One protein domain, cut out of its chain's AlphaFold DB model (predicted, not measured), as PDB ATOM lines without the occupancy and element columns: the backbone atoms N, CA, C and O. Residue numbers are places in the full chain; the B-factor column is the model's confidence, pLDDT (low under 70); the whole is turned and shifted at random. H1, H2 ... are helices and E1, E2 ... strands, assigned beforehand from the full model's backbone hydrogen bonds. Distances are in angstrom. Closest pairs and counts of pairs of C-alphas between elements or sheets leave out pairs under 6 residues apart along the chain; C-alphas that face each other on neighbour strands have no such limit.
ATOM      1  N   ASN A   4     -19.226 -38.065 -30.092       94.50
ATOM      2  CA  ASN A   4     -19.252 -38.322 -31.527       94.50
ATOM      3  C   ASN A   4     -20.416 -39.255 -31.866       94.50
ATOM      4  O   ASN A   4     -20.589 -40.308 -31.250       94.50
ATOM      5  N   TRP A   5     -21.187 -38.880 -32.876       93.94
ATOM      6  CA  TRP A   5     -22.351 -39.610 -33.352       93.94
ATOM      7  C   TRP A   5     -22.169 -39.968 -34.817       93.94
ATOM      8  O   TRP A   5     -21.747 -39.132 -35.609       93.94
ATOM      9  N   VAL A   6     -22.544 -41.184 -35.191       91.12
ATOM     10  CA  VAL A   6     -22.739 -41.546 -36.593       91.12
ATOM     11  C   VAL A   6     -24.192 -41.272 -36.943       91.12
ATOM     12  O   VAL A   6     -25.107 -41.834 -36.332       91.12
ATOM     13  N   ILE A   7     -24.397 -40.416 -37.940       90.06
ATOM     14  CA  ILE A   7     -25.702 -40.169 -38.547       90.06
ATOM     15  C   ILE A   7     -25.689 -40.799 -39.927       90.06
ATOM     16  O   ILE A   7     -24.851 -40.473 -40.766       90.06
ATOM     17  N   ARG A   8     -26.640 -41.700 -40.152       86.19
ATOM     18  CA  ARG A   8     -26.859 -42.369 -41.429       86.19
ATOM     19  C   ARG A   8     -28.160 -41.883 -42.030       86.19
ATOM     20  O   ARG A   8     -29.163 -41.827 -41.329       86.19
ATOM     21  N   VAL A   9     -28.156 -41.591 -43.319       84.75
ATOM     22  CA  VAL A   9     -29.327 -41.150 -44.073       84.75
ATOM     23  C   VAL A   9     -29.421 -42.024 -45.320       84.75
ATOM     24  O   VAL A   9     -28.449 -42.128 -46.075       84.75
ATOM     25  N   ALA A  10     -30.554 -42.699 -45.512       76.19
ATOM     26  CA  ALA A  10     -30.768 -43.547 -46.682       76.19
ATOM     27  C   ALA A  10     -30.598 -42.728 -47.976       76.19
ATOM     28  O   ALA A  10     -30.975 -41.559 -48.031       76.19
ATOM     29  N   GLY A  11     -29.948 -43.312 -48.986       72.12
ATOM     30  CA  GLY A  11     -29.622 -42.639 -50.252       72.12
ATOM     31  C   GLY A  11     -28.498 -41.588 -50.207       72.12
ATOM     32  O   GLY A  11     -27.900 -41.321 -51.243       72.12
ATOM     33  N   TYR A  12     -28.158 -41.025 -49.041       80.94
ATOM     34  CA  TYR A  12     -27.084 -40.024 -48.901       80.94
ATOM     35  C   TYR A  12     -25.769 -40.622 -48.380       80.94
ATOM     36  O   TYR A  12     -24.690 -40.257 -48.841       80.94
ATOM     37  N   GLY A  13     -25.842 -41.548 -47.418       79.25
ATOM     38  CA  GLY A  13     -24.672 -42.151 -46.773       79.25
ATOM     39  C   GLY A  13     -24.626 -41.880 -45.271       79.25
ATOM     40  O   GLY A  13     -25.660 -41.658 -44.641       79.25
ATOM     41  N   SER A  14     -23.434 -41.935 -44.670       84.75
ATOM     42  CA  SER A  14     -23.258 -41.633 -43.240       84.75
ATOM     43  C   SER A  14     -22.127 -40.650 -42.994       84.75
ATOM     44  O   SER A  14     -21.172 -40.592 -43.764       84.75
ATOM     45  N   PHE A  15     -22.228 -39.904 -41.899       88.06
ATOM     46  CA  PHE A  15     -21.239 -38.919 -41.480       88.06
ATOM     47  C   PHE A  15     -21.131 -38.858 -39.952       88.06
ATOM     48  O   PHE A  15     -22.038 -39.287 -39.235       88.06
ATOM     49  N   LEU A  16     -20.006 -38.324 -39.468       91.69
ATOM     50  CA  LEU A  16     -19.793 -38.052 -38.050       91.69
ATOM     51  C   LEU A  16     -20.339 -36.678 -37.667       91.69
ATOM     52  O   LEU A  16     -20.194 -35.703 -38.403       91.69
ATOM     53  N   PHE A  17     -20.936 -36.605 -36.485       95.31
ATOM     54  CA  PHE A  17     -21.442 -35.382 -35.887       95.31
ATOM     55  C   PHE A  17     -20.967 -35.278 -34.436       95.31
ATOM     56  O   PHE A  17     -21.176 -36.197 -33.644       95.31
ATOM     57  N   VAL A  18     -20.339 -34.157 -34.081       96.31
ATOM     58  CA  VAL A  18     -19.902 -33.869 -32.709       96.31
ATOM     59  C   VAL A  18     -20.949 -32.993 -32.041       96.31
ATOM     60  O   VAL A  18     -21.185 -31.875 -32.489       96.31
ATOM     61  N   GLY A  19     -21.540 -33.479 -30.952       96.19
ATOM     62  CA  GLY A  19     -22.526 -32.710 -30.199       96.19
ATOM     63  C   GLY A  19     -23.151 -33.497 -29.056       96.19
ATOM     64  O   GLY A  19     -22.746 -34.624 -28.746       96.19
ATOM     65  N   THR A  20     -24.136 -32.900 -28.397       97.19
ATOM     66  CA  THR A  20     -24.993 -33.618 -27.452       97.19
ATOM     67  C   THR A  20     -25.876 -34.633 -28.180       97.19
ATOM     68  O   THR A  20     -25.946 -34.684 -29.411       97.19
ATOM     69  N   GLU A  21     -26.549 -35.480 -27.408       96.56
ATOM     70  CA  GLU A  21     -27.550 -36.403 -27.935       96.56
ATOM     71  C   GLU A  21     -28.661 -35.666 -28.690       96.56
ATOM     72  O   GLU A  21     -29.044 -36.111 -29.777       96.56
ATOM     73  N   GLU A  22     -29.143 -34.560 -28.123       97.25
ATOM     74  CA  GLU A  22     -30.217 -33.733 -28.666       97.25
ATOM     75  C   GLU A  22     -29.798 -33.063 -29.973       97.25
ATOM     76  O   GLU A  22     -30.532 -33.141 -30.954       97.25
ATOM     77  N   GLU A  23     -28.599 -32.475 -30.017       97.38
ATOM     78  CA  GLU A  23     -28.053 -31.848 -31.227       97.38
ATOM     79  C   GLU A  23     -27.896 -32.874 -32.359       97.38
ATOM     80  O   GLU A  23     -28.224 -32.612 -33.518       97.38
ATOM     81  N   ALA A  24     -27.450 -34.085 -32.022       96.81
ATOM     82  CA  ALA A  24     -27.302 -35.157 -32.994       96.81
ATOM     83  C   ALA A  24     -28.659 -35.681 -33.497       96.81
ATOM     84  O   ALA A  24     -28.801 -36.022 -34.674       96.81
ATOM     85  N   GLU A  25     -29.676 -35.732 -32.633       97.56
ATOM     86  CA  GLU A  25     -31.044 -36.091 -33.021       97.56
ATOM     87  C   GLU A  25     -31.696 -34.999 -33.883       97.56
ATOM     88  O   GLU A  25     -32.380 -35.305 -34.865       97.56
ATOM     89  N   GLU A  26     -31.452 -33.724 -33.576       97.94
ATOM     90  CA  GLU A  26     -31.872 -32.606 -34.417       97.94
ATOM     91  C   GLU A  26     -31.230 -32.697 -35.805       97.94
ATOM     92  O   GLU A  26     -31.941 -32.631 -36.813       97.94
ATOM     93  N   MET A  27     -29.918 -32.941 -35.864       97.25
ATOM     94  CA  MET A  27     -29.190 -33.117 -37.120       97.25
ATOM     95  C   MET A  27     -29.733 -34.301 -37.932       97.25
ATOM     96  O   MET A  27     -29.987 -34.164 -39.133       97.25
ATOM     97  N   ARG A  28     -30.006 -35.445 -37.286       96.38
ATOM     98  CA  ARG A  28     -30.636 -36.614 -37.924       96.38
ATOM     99  C   ARG A  28     -31.983 -36.243 -38.549       96.38
ATOM    100  O   ARG A  28     -32.217 -36.531 -39.722       96.38
ATOM    101  N   ARG A  29     -32.866 -35.571 -37.797       97.00
ATOM    102  CA  ARG A  29     -34.190 -35.130 -38.280       97.00
ATOM    103  C   ARG A  29     -34.092 -34.097 -39.391       97.00
ATOM    104  O   ARG A  29     -34.933 -34.085 -40.288       97.00
ATOM    105  N   HIS A  30     -33.139 -33.177 -39.291       96.62
ATOM    106  CA  HIS A  30     -32.899 -32.158 -40.301       96.62
ATOM    107  C   HIS A  30     -32.504 -32.815 -41.626       96.62
ATOM    108  O   HIS A  30     -33.152 -32.570 -42.642       96.62
ATOM    109  N   LYS A  31     -31.521 -33.718 -41.598       92.12
ATOM    110  CA  LYS A  31     -31.066 -34.438 -42.790       92.12
ATOM    111  C   LYS A  31     -32.121 -35.375 -43.367       92.12
ATOM    112  O   LYS A  31     -32.328 -35.346 -44.571       92.12
ATOM    113  N   ALA A  32     -32.849 -36.117 -42.531       90.62
ATOM    114  CA  ALA A  32     -33.987 -36.924 -42.979       90.62
ATOM    115  C   ALA A  32     -35.016 -36.091 -43.759       90.62
ATOM    116  O   ALA A  32     -35.481 -36.492 -44.823       90.62
ATOM    117  N   ARG A  33     -35.356 -34.898 -43.246       95.25
ATOM    118  CA  ARG A  33     -36.291 -33.981 -43.912       95.25
ATOM    119  C   ARG A  33     -35.727 -33.423 -45.215       95.25
ATOM    120  O   ARG A  33     -36.463 -33.342 -46.192       95.25
ATOM    121  N   TRP A  34     -34.451 -33.042 -45.217       93.50
ATOM    122  CA  TRP A  34     -33.772 -32.495 -46.390       93.50
ATOM    123  C   TRP A  34     -33.699 -33.515 -47.533       93.50
ATOM    124  O   TRP A  34     -34.122 -33.219 -48.646       93.50
ATOM    125  N   GLU A  35     -33.240 -34.730 -47.231       88.56
ATOM    126  CA  GLU A  35     -33.064 -35.807 -48.214       88.56
ATOM    127  C   GLU A  35     -34.371 -36.564 -48.511       88.56
ATOM    128  O   GLU A  35     -34.402 -37.430 -49.380       88.56
ATOM    129  N   ARG A  36     -35.463 -36.247 -47.795       90.75
ATOM    130  CA  ARG A  36     -36.739 -36.989 -47.832       90.75
ATOM    131  C   ARG A  36     -36.537 -38.496 -47.630       90.75
ATOM    132  O   ARG A  36     -37.154 -39.310 -48.310       90.75
ATOM    133  N   ALA A  37     -35.675 -38.840 -46.682       83.12
ATOM    134  CA  ALA A  37     -35.218 -40.199 -46.435       83.12
ATOM    135  C   ALA A  37     -35.305 -40.550 -44.949       83.12
ATOM    136  O   ALA A  37     -35.300 -39.674 -44.078       83.12
ATOM    137  N   VAL A  38     -35.332 -41.845 -44.641       83.50
ATOM    138  CA  VAL A  38     -35.153 -42.310 -43.266       83.50
ATOM    139  C   VAL A  38     -33.696 -42.124 -42.850       83.50
ATOM    140  O   VAL A  38     -32.757 -42.392 -43.601       83.50
ATOM    141  N   ALA A  39     -33.512 -41.627 -41.629       84.81
ATOM    142  CA  ALA A  39     -32.202 -41.432 -41.036       84.81
ATOM    143  C   ALA A  39     -32.134 -42.018 -39.632       84.81
ATOM    144  O   ALA A  39     -33.102 -41.952 -38.866       84.81
ATOM    145  N   HIS A  40     -30.954 -42.499 -39.272       85.69
ATOM    146  CA  HIS A  40     -30.656 -43.148 -38.007       85.69
ATOM    147  C   HIS A  40     -29.453 -42.495 -37.335       85.69
ATOM    148  O   HIS A  40     -28.596 -41.906 -37.996       85.69
ATOM    149  N   LYS A  41     -29.399 -42.618 -36.010       90.81
ATOM    150  CA  LYS A  41     -28.314 -42.109 -35.174       90.81
ATOM    151  C   LYS A  41     -27.800 -43.232 -34.283       90.81
ATOM    152  O   LYS A  41     -28.592 -43.990 -33.728       90.81
ATOM    153  N   ARG A  42     -26.486 -43.287 -34.087       90.38
ATOM    154  CA  ARG A  42     -25.860 -44.060 -33.007       90.38
ATOM    155  C   ARG A  42     -24.601 -43.361 -32.490       90.38
ATOM    156  O   ARG A  42     -24.036 -42.548 -33.220       90.38
ATOM    157  N   PRO A  43     -24.128 -43.682 -31.277       91.12
ATOM    158  CA  PRO A  43     -22.783 -43.302 -30.860       91.12
ATOM    159  C   PRO A  43     -21.736 -43.850 -31.842       91.12
ATOM    160  O   PRO A  43     -21.876 -44.975 -32.342       91.12
ATOM    161  N   ALA A  44     -20.718 -43.043 -32.136       88.25
ATOM    162  CA  ALA A  44     -19.533 -43.485 -32.862       88.25
ATOM    163  C   ALA A  44     -18.637 -44.308 -31.931       88.25
ATOM    164  O   ALA A  44     -18.544 -44.010 -30.735       88.25
ATOM    165  N   ASP A  45     -17.982 -45.334 -32.464       85.25
ATOM    166  CA  ASP A  45     -16.951 -46.045 -31.710       85.25
ATOM    167  C   ASP A  45     -15.597 -45.310 -31.763       85.25
ATOM    168  O   ASP A  45     -15.412 -44.329 -32.486       85.25
ATOM    169  N   ALA A  46     -14.644 -45.753 -30.941       85.69
ATOM    170  CA  ALA A  46     -13.344 -45.097 -30.831       85.69
ATOM    171  C   ALA A  46     -12.543 -45.121 -32.145       85.69
ATOM    172  O   ALA A  46     -11.769 -44.196 -32.396       85.69
ATOM    173  N   GLN A  47     -12.730 -46.150 -32.975       81.81
ATOM    174  CA  GLN A  47     -12.029 -46.284 -34.248       81.81
ATOM    175  C   GLN A  47     -12.579 -45.286 -35.270       81.81
ATOM    176  O   GLN A  47     -11.806 -44.544 -35.867       81.81
ATOM    177  N   GLU A  48     -13.903 -45.181 -35.396       84.00
ATOM    178  CA  GLU A  48     -14.557 -44.213 -36.285       84.00
ATOM    179  C   GLU A  48     -14.167 -42.770 -35.944       84.00
ATOM    180  O   GLU A  48     -13.947 -41.950 -36.836       84.00
ATOM    181  N   VAL A  49     -14.028 -42.461 -34.650       87.94
ATOM    182  CA  VAL A  49     -13.555 -41.151 -34.182       87.94
ATOM    183  C   VAL A  49     -12.084 -40.924 -34.528       87.94
ATOM    184  O   VAL A  49     -11.731 -39.832 -34.980       87.94
ATOM    185  N   ALA A  50     -11.229 -41.928 -34.327       85.12
ATOM    186  CA  ALA A  50      -9.805 -41.836 -34.639       85.12
ATOM    187  C   ALA A  50      -9.557 -41.657 -36.146       85.12
ATOM    188  O   ALA A  50      -8.720 -40.849 -36.543       85.12
ATOM    189  N   GLU A  51     -10.320 -42.361 -36.980       83.62
ATOM    190  CA  GLU A  51     -10.227 -42.329 -38.444       83.62
ATOM    191  C   GLU A  51     -11.050 -41.195 -39.076       83.62
ATOM    192  O   GLU A  51     -11.021 -41.006 -40.295       83.62
ATOM    193  N   GLN A  52     -11.808 -40.446 -38.264       82.88
ATOM    194  CA  GLN A  52     -12.745 -39.405 -38.709       82.88
ATOM    195  C   GLN A  52     -13.708 -39.898 -39.802       82.88
ATOM    196  O   GLN A  52     -14.168 -39.125 -40.643       82.88
ATOM    197  N   THR A  53     -14.025 -41.194 -39.797       78.94
ATOM    198  CA  THR A  53     -14.789 -41.839 -40.860       78.94
ATOM    199  C   THR A  53     -15.711 -42.912 -40.283       78.94
ATOM    200  O   THR A  53     -15.230 -43.816 -39.604       78.94
ATOM    201  N   PRO A  54     -17.025 -42.889 -40.588       76.81
ATOM    202  CA  PRO A  54     -17.904 -44.016 -40.297       76.81
ATOM    203  C   PRO A  54     -17.466 -45.242 -41.107       76.81
ATOM    204  O   PRO A  54     -17.540 -45.252 -42.341       76.81
ATOM    205  N   SER A  55     -16.988 -46.277 -40.427       66.69
ATOM    206  CA  SER A  55     -16.446 -47.489 -41.050       66.69
ATOM    207  C   SER A  55     -17.331 -48.710 -40.807       66.69
ATOM    208  O   SER A  55     -17.301 -49.647 -41.603       66.69
ATOM    209  N   ARG A  56     -18.207 -48.680 -39.792       65.12
ATOM    210  CA  ARG A  56     -19.001 -49.843 -39.381       65.12
ATOM    211  C   ARG A  56     -20.424 -49.850 -39.951       65.12
ATOM    212  O   ARG A  56     -21.240 -48.970 -39.658       65.12
ATOM    213  N   CYS A  57     -20.757 -50.923 -40.675       63.31
ATOM    214  CA  CYS A  57     -22.137 -51.306 -40.984       63.31
ATOM    215  C   CYS A  57     -22.669 -52.288 -39.927       63.31
ATOM    216  O   CYS A  57     -22.124 -53.376 -39.760       63.31
ATOM    217  N   ASP A  58     -23.761 -51.939 -39.240       60.62
ATOM    218  CA  ASP A  58     -24.340 -52.786 -38.184       60.62
ATOM    219  C   ASP A  58     -25.064 -54.048 -38.707       60.62
ATOM    220  O   ASP A  58     -25.387 -54.934 -37.920       60.62
ATOM    221  N   ASN A  59     -25.301 -54.172 -40.020       55.50
ATOM    222  CA  ASN A  59     -26.040 -55.304 -40.599       55.50
ATOM    223  C   ASN A  59     -25.147 -56.463 -41.091       55.50
ATOM    224  O   ASN A  59     -25.629 -57.579 -41.299       55.50
ATOM    225  N   HIS A  60     -23.838 -56.229 -41.232       61.09
ATOM    226  CA  HIS A  60     -22.854 -57.241 -41.637       61.09
ATOM    227  C   HIS A  60     -21.823 -57.482 -40.524       61.09
ATOM    228  O   HIS A  60     -20.664 -57.079 -40.655       61.09
ATOM    229  N   PRO A  61     -22.211 -58.132 -39.409       50.12
ATOM    230  CA  PRO A  61     -21.253 -58.509 -38.377       50.12
ATOM    231  C   PRO A  61     -20.203 -59.458 -38.977       50.12
ATOM    232  O   PRO A  61     -20.550 -60.493 -39.543       50.12
ATOM    233  N   GLY A  62     -18.921 -59.088 -38.890       49.12
ATOM    234  CA  GLY A  62     -17.801 -59.867 -39.437       49.12
ATOM    235  C   GLY A  62     -17.309 -59.440 -40.826       49.12
ATOM    236  O   GLY A  62     -16.324 -59.994 -41.310       49.12
ATOM    237  N   TRP A  63     -17.921 -58.432 -41.458       51.34
ATOM    238  CA  TRP A  63     -17.279 -57.719 -42.568       51.34
ATOM    239  C   TRP A  63     -16.188 -56.796 -42.014       51.34
ATOM    240  O   TRP A  63     -16.410 -55.612 -41.778       51.34
ATOM    241  N   GLY A  64     -15.016 -57.383 -41.756       48.09
ATOM    242  CA  GLY A  64     -13.801 -56.660 -41.394       48.09
ATOM    243  C   GLY A  64     -13.408 -55.645 -42.471       48.09
ATOM    244  O   GLY A  64     -13.526 -55.911 -43.669       48.09
ATOM    245  N   ASP A  65     -12.973 -54.477 -42.007       48.59
ATOM    246  CA  ASP A  65     -12.208 -53.437 -42.710       48.59
ATOM    247  C   ASP A  65     -12.827 -52.796 -43.968       48.59
ATOM    248  O   ASP A  65     -12.204 -51.940 -44.599       48.59
ATOM    249  N   ARG A  66     -14.061 -53.142 -44.356       46.41
ATOM    250  CA  ARG A  66     -14.730 -52.499 -45.497       46.41
ATOM    251  C   ARG A  66     -15.506 -51.266 -45.055       46.41
ATOM    252  O   ARG A  66     -16.571 -51.381 -44.454       46.41
ATOM    253  N   HIS A  67     -15.008 -50.094 -45.446       49.78
ATOM    254  CA  HIS A  67     -15.723 -48.830 -45.295       49.78
ATOM    255  C   HIS A  67     -17.132 -48.917 -45.885       49.78
ATOM    256  O   HIS A  67     -17.316 -49.316 -47.042       49.78
ATOM    257  N   ILE A  68     -18.124 -48.450 -45.120       54.16
ATOM    258  CA  ILE A  68     -19.526 -48.420 -45.559       54.16
ATOM    259  C   ILE A  68     -19.683 -47.680 -46.898       54.16
ATOM    260  O   ILE A  68     -20.583 -47.982 -47.672       54.16
ATOM    261  N   THR A  69     -18.796 -46.713 -47.152       48.53
ATOM    262  CA  THR A  69     -18.779 -45.833 -48.321       48.53
ATOM    263  C   THR A  69     -18.230 -46.495 -49.585       48.53
ATOM    264  O   THR A  69     -18.415 -45.944 -50.665       48.53
ATOM    265  N   GLN A  70     -17.564 -47.653 -49.486       46.09
ATOM    266  CA  GLN A  70     -16.901 -48.299 -50.628       46.09
ATOM    267  C   GLN A  70     -17.616 -49.551 -51.150       46.09
ATOM    268  O   GLN A  70     -17.407 -49.925 -52.304       46.09
ATOM    269  N   SER A  71     -18.409 -50.261 -50.337       48.72
ATOM    270  CA  SER A  71     -18.954 -51.573 -50.759       48.72
ATOM    271  C   SER A  71     -20.239 -52.028 -50.061       48.72
ATOM    272  O   SER A  71     -20.668 -53.160 -50.280       48.72
ATOM    273  N   CYS A  72     -20.864 -51.200 -49.222       54.16
ATOM    274  CA  CYS A  72     -22.131 -51.576 -48.595       54.16
ATOM    275  C   CYS A  72     -23.281 -51.207 -49.541       54.16
ATOM    276  O   CYS A  72     -23.676 -50.046 -49.588       54.16
ATOM    277  N   TRP A  73     -23.843 -52.188 -50.259       51.78
ATOM    278  CA  TRP A  73     -25.115 -52.073 -51.014       51.78
ATOM    279  C   TRP A  73     -26.328 -52.051 -50.071       51.78
ATOM    280  O   TRP A  73     -27.338 -52.721 -50.248       51.78
ATOM    281  N   CYS A  74     -26.140 -51.371 -48.952       56.97
ATOM    282  CA  CYS A  74     -26.983 -51.427 -47.779       56.97
ATOM    283  C   CYS A  74     -28.014 -50.304 -47.794       56.97
ATOM    284  O   CYS A  74     -28.605 -50.035 -46.762       56.97
ATOM    285  N   ASP A  75     -28.153 -49.602 -48.910       51.00
ATOM    286  CA  ASP A  75     -28.896 -48.373 -49.162       51.00
ATOM    287  C   ASP A  75     -30.418 -48.478 -48.957       51.00
ATOM    288  O   ASP A  75     -31.083 -47.441 -48.951       51.00
ATOM    289  N   ASP A  76     -30.953 -49.670 -48.669       51.59
ATOM    290  CA  ASP A  76     -32.349 -49.866 -48.267       51.59
ATOM    291  C   ASP A  76     -32.587 -49.818 -46.738       51.59
ATOM    292  O   ASP A  76     -31.703 -50.030 -45.899       51.59
ATOM    293  N   GLU A  77     -33.826 -49.486 -46.360       53.56
ATOM    294  CA  GLU A  77     -34.278 -49.363 -44.964       53.56
ATOM    295  C   GLU A  77     -34.284 -50.704 -44.208       53.56
ATOM    296  O   GLU A  77     -34.197 -50.735 -42.976       53.56
ATOM    297  N   SER A  78     -34.333 -51.825 -44.932       54.34
ATOM    298  CA  SER A  78     -34.413 -53.187 -44.388       54.34
ATOM    299  C   SER A  78     -33.164 -53.560 -43.586       54.34
ATOM    300  O   SER A  78     -33.205 -54.353 -42.645       54.34
ATOM    301  N   CYS A  79     -32.037 -52.947 -43.934       57.00
ATOM    302  CA  CYS A  79     -30.732 -53.224 -43.368       57.00
ATOM    303  C   CYS A  79     -30.574 -52.749 -41.909       57.00
ATOM    304  O   CYS A  79     -29.980 -53.445 -41.085       57.00
ATOM    305  N   TYR A  80     -31.123 -51.586 -41.550       52.22
ATOM    306  CA  TYR A  80     -31.010 -51.072 -40.179       52.22
ATOM    307  C   TYR A  80     -32.054 -51.678 -39.237       52.22
ATOM    308  O   TYR A  80     -31.732 -51.918 -38.077       52.22
ATOM    309  N   ALA A  81     -33.261 -51.985 -39.731       54.84
ATOM    310  CA  ALA A  81     -34.270 -52.715 -38.959       54.84
ATOM    311  C   ALA A  81     -33.713 -54.064 -38.469       54.84
ATOM    312  O   ALA A  81     -33.681 -54.316 -37.268       54.84
ATOM    313  N   ASN A  82     -33.116 -54.846 -39.377       55.91
ATOM    314  CA  ASN A  82     -32.460 -56.113 -39.037       55.91
ATOM    315  C   ASN A  82     -31.280 -55.939 -38.059       55.91
ATOM    316  O   ASN A  82     -31.029 -56.797 -37.215       55.91
ATOM    317  N   ALA A  83     -30.533 -54.834 -38.158       53.84
ATOM    318  CA  ALA A  83     -29.420 -54.545 -37.257       53.84
ATOM    319  C   ALA A  83     -29.877 -54.142 -35.842       53.84
ATOM    320  O   ALA A  83     -29.252 -54.548 -34.860       53.84
ATOM    321  N   LEU A  84     -30.959 -53.361 -35.732       55.53
ATOM    322  CA  LEU A  84     -31.612 -53.035 -34.461       55.53
ATOM    323  C   LEU A  84     -32.152 -54.298 -33.796       55.53
ATOM    324  O   LEU A  84     -31.775 -54.569 -32.662       55.53
ATOM    325  N   GLU A  85     -32.919 -55.109 -34.529       60.81
ATOM    326  CA  GLU A  85     -33.458 -56.382 -34.033       60.81
ATOM    327  C   GLU A  85     -32.344 -57.301 -33.511       60.81
ATOM    328  O   GLU A  85     -32.453 -57.869 -32.427       60.81
ATOM    329  N   ARG A  86     -31.215 -57.404 -34.229       58.34
ATOM    330  CA  ARG A  86     -30.051 -58.184 -33.775       58.34
ATOM    331  C   ARG A  86     -29.376 -57.601 -32.536       58.34
ATOM    332  O   ARG A  86     -28.914 -58.374 -31.699       58.34
ATOM    333  N   ARG A  87     -29.277 -56.272 -32.409       54.00
ATOM    334  CA  ARG A  87     -28.724 -55.632 -31.200       54.00
ATOM    335  C   ARG A  87     -29.642 -55.848 -30.009       54.00
ATOM    336  O   ARG A  87     -29.146 -56.247 -28.964       54.00
ATOM    337  N   GLU A  88     -30.944 -55.646 -30.185       59.03
ATOM    338  CA  GLU A  88     -31.957 -55.899 -29.159       59.03
ATOM    339  C   GLU A  88     -31.920 -57.364 -28.710       59.03
ATOM    340  O   GLU A  88     -31.827 -57.622 -27.510       59.03
ATOM    341  N   ALA A  89     -31.851 -58.310 -29.655       59.97
ATOM    342  CA  ALA A  89     -31.701 -59.735 -29.372       59.97
ATOM    343  C   ALA A  89     -30.386 -60.073 -28.647       59.97
ATOM    344  O   ALA A  89     -30.393 -60.882 -27.728       59.97
ATOM    345  N   ALA A  90     -29.264 -59.442 -29.014       58.44
ATOM    346  CA  ALA A  90     -27.977 -59.645 -28.342       58.44
ATOM    347  C   ALA A  90     -27.925 -59.035 -26.929       58.44
ATOM    348  O   ALA A  90     -27.117 -59.455 -26.106       58.44
ATOM    349  N   THR A  91     -28.762 -58.033 -26.650       52.28
ATOM    350  CA  THR A  91     -28.895 -57.416 -25.321       52.28
ATOM    351  C   THR A  91     -30.009 -58.022 -24.469       52.28
ATOM    352  O   THR A  91     -30.103 -57.700 -23.284       52.28
ATOM    353  N   ALA A  92     -30.852 -58.887 -25.041       50.84
ATOM    354  CA  ALA A  92     -31.892 -59.578 -24.297       50.84
ATOM    355  C   ALA A  92     -31.251 -60.657 -23.399       50.84
ATOM    356  O   ALA A  92     -30.472 -61.473 -23.894       50.84
TER     357      ALA A  92
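What this domain is: This is residues 4 to 92 of the 98 residues of an uncharacterized protein of Xanthomonas sp. GW (UniProt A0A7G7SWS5). What does the domain look like? A small, strongly twisted sheet of three strands, in the order E2, E1, E3, has the long helix H1 packed over one face. Beyond the sheet from H1 lies a loose second half: the short helices H2 and H3, the unnamed residues 51 to 67, and the helix H4, which touches no other helix. What is it built of? The 89 printed residues hold three named strands and four named helices, in the order E1 E2 H1 E3 H2 H3 H4; the sheet is antiparallel throughout and the class is mixed, helices and strands. The whole is compact, with a radius of gyration of the C-alphas of 12.7 A and spans of 31 by 31 by 29 A.

How they stand to each other: How do the strands pair? E1, residues 4 to 9, and E2, residues 13 to 19, form a hairpin, antiparallel at 148 degrees, with N 7 and O 15 at 2.9 A. E1 is also antiparallel to E3, residues 39 to 43, at 161 degrees, with N 6 and O 42 at 2.8 A. Where are the helices? H1, residues 21 to 35, is on the sheet in two layers, a helix on one face of a sheet; its closest C-alphas to E3 are those of Ala 32 and Ala 39, 5.2 A apart. E2, H1 and E3 are a split strand-helix-strand unit, with E1 between the two strands and a right-handed crossover. H2, residues 46 to 50, only grazes the sheet, with its residues 46 to 49. What of the rest? H3, residues 68 to 71, is only just not on the sheet, with 4 pairs of C-alphas within 10 A. H4, residues 78 to 91, is only just apart from E3, at 8.2 A. Every O i to N i+4 pair is within hydrogen-bond range in H1, H2 and H4; H3 is too short for such a pair, and its one O i to N i+3 pair is not within range.

Where its parts are: Where do the strands run? E1 begins at C-alpha 4, (-19.252, -38.322, -31.527), and is 16.3 A long; E2 is 19.2 A and E3 14.0 A. Where do the helices run? H1 is 21.0 A long, H2 and H3 are 6.1 A each, and H4, 20.3 A, ends at C-alpha 91, (-28.895, -57.416, -25.321).

The domain as a whole: How far does it reach? The C-alphas farthest apart, of Trp 34 and Ala 92, are 35.0 A apart. Is it continuous and sure? The printed part has no cut, and the link from H2 to H3, 17 residues, is long. The mean pLDDT of the printed part is 74.4; residues 55 to 92 are under 70.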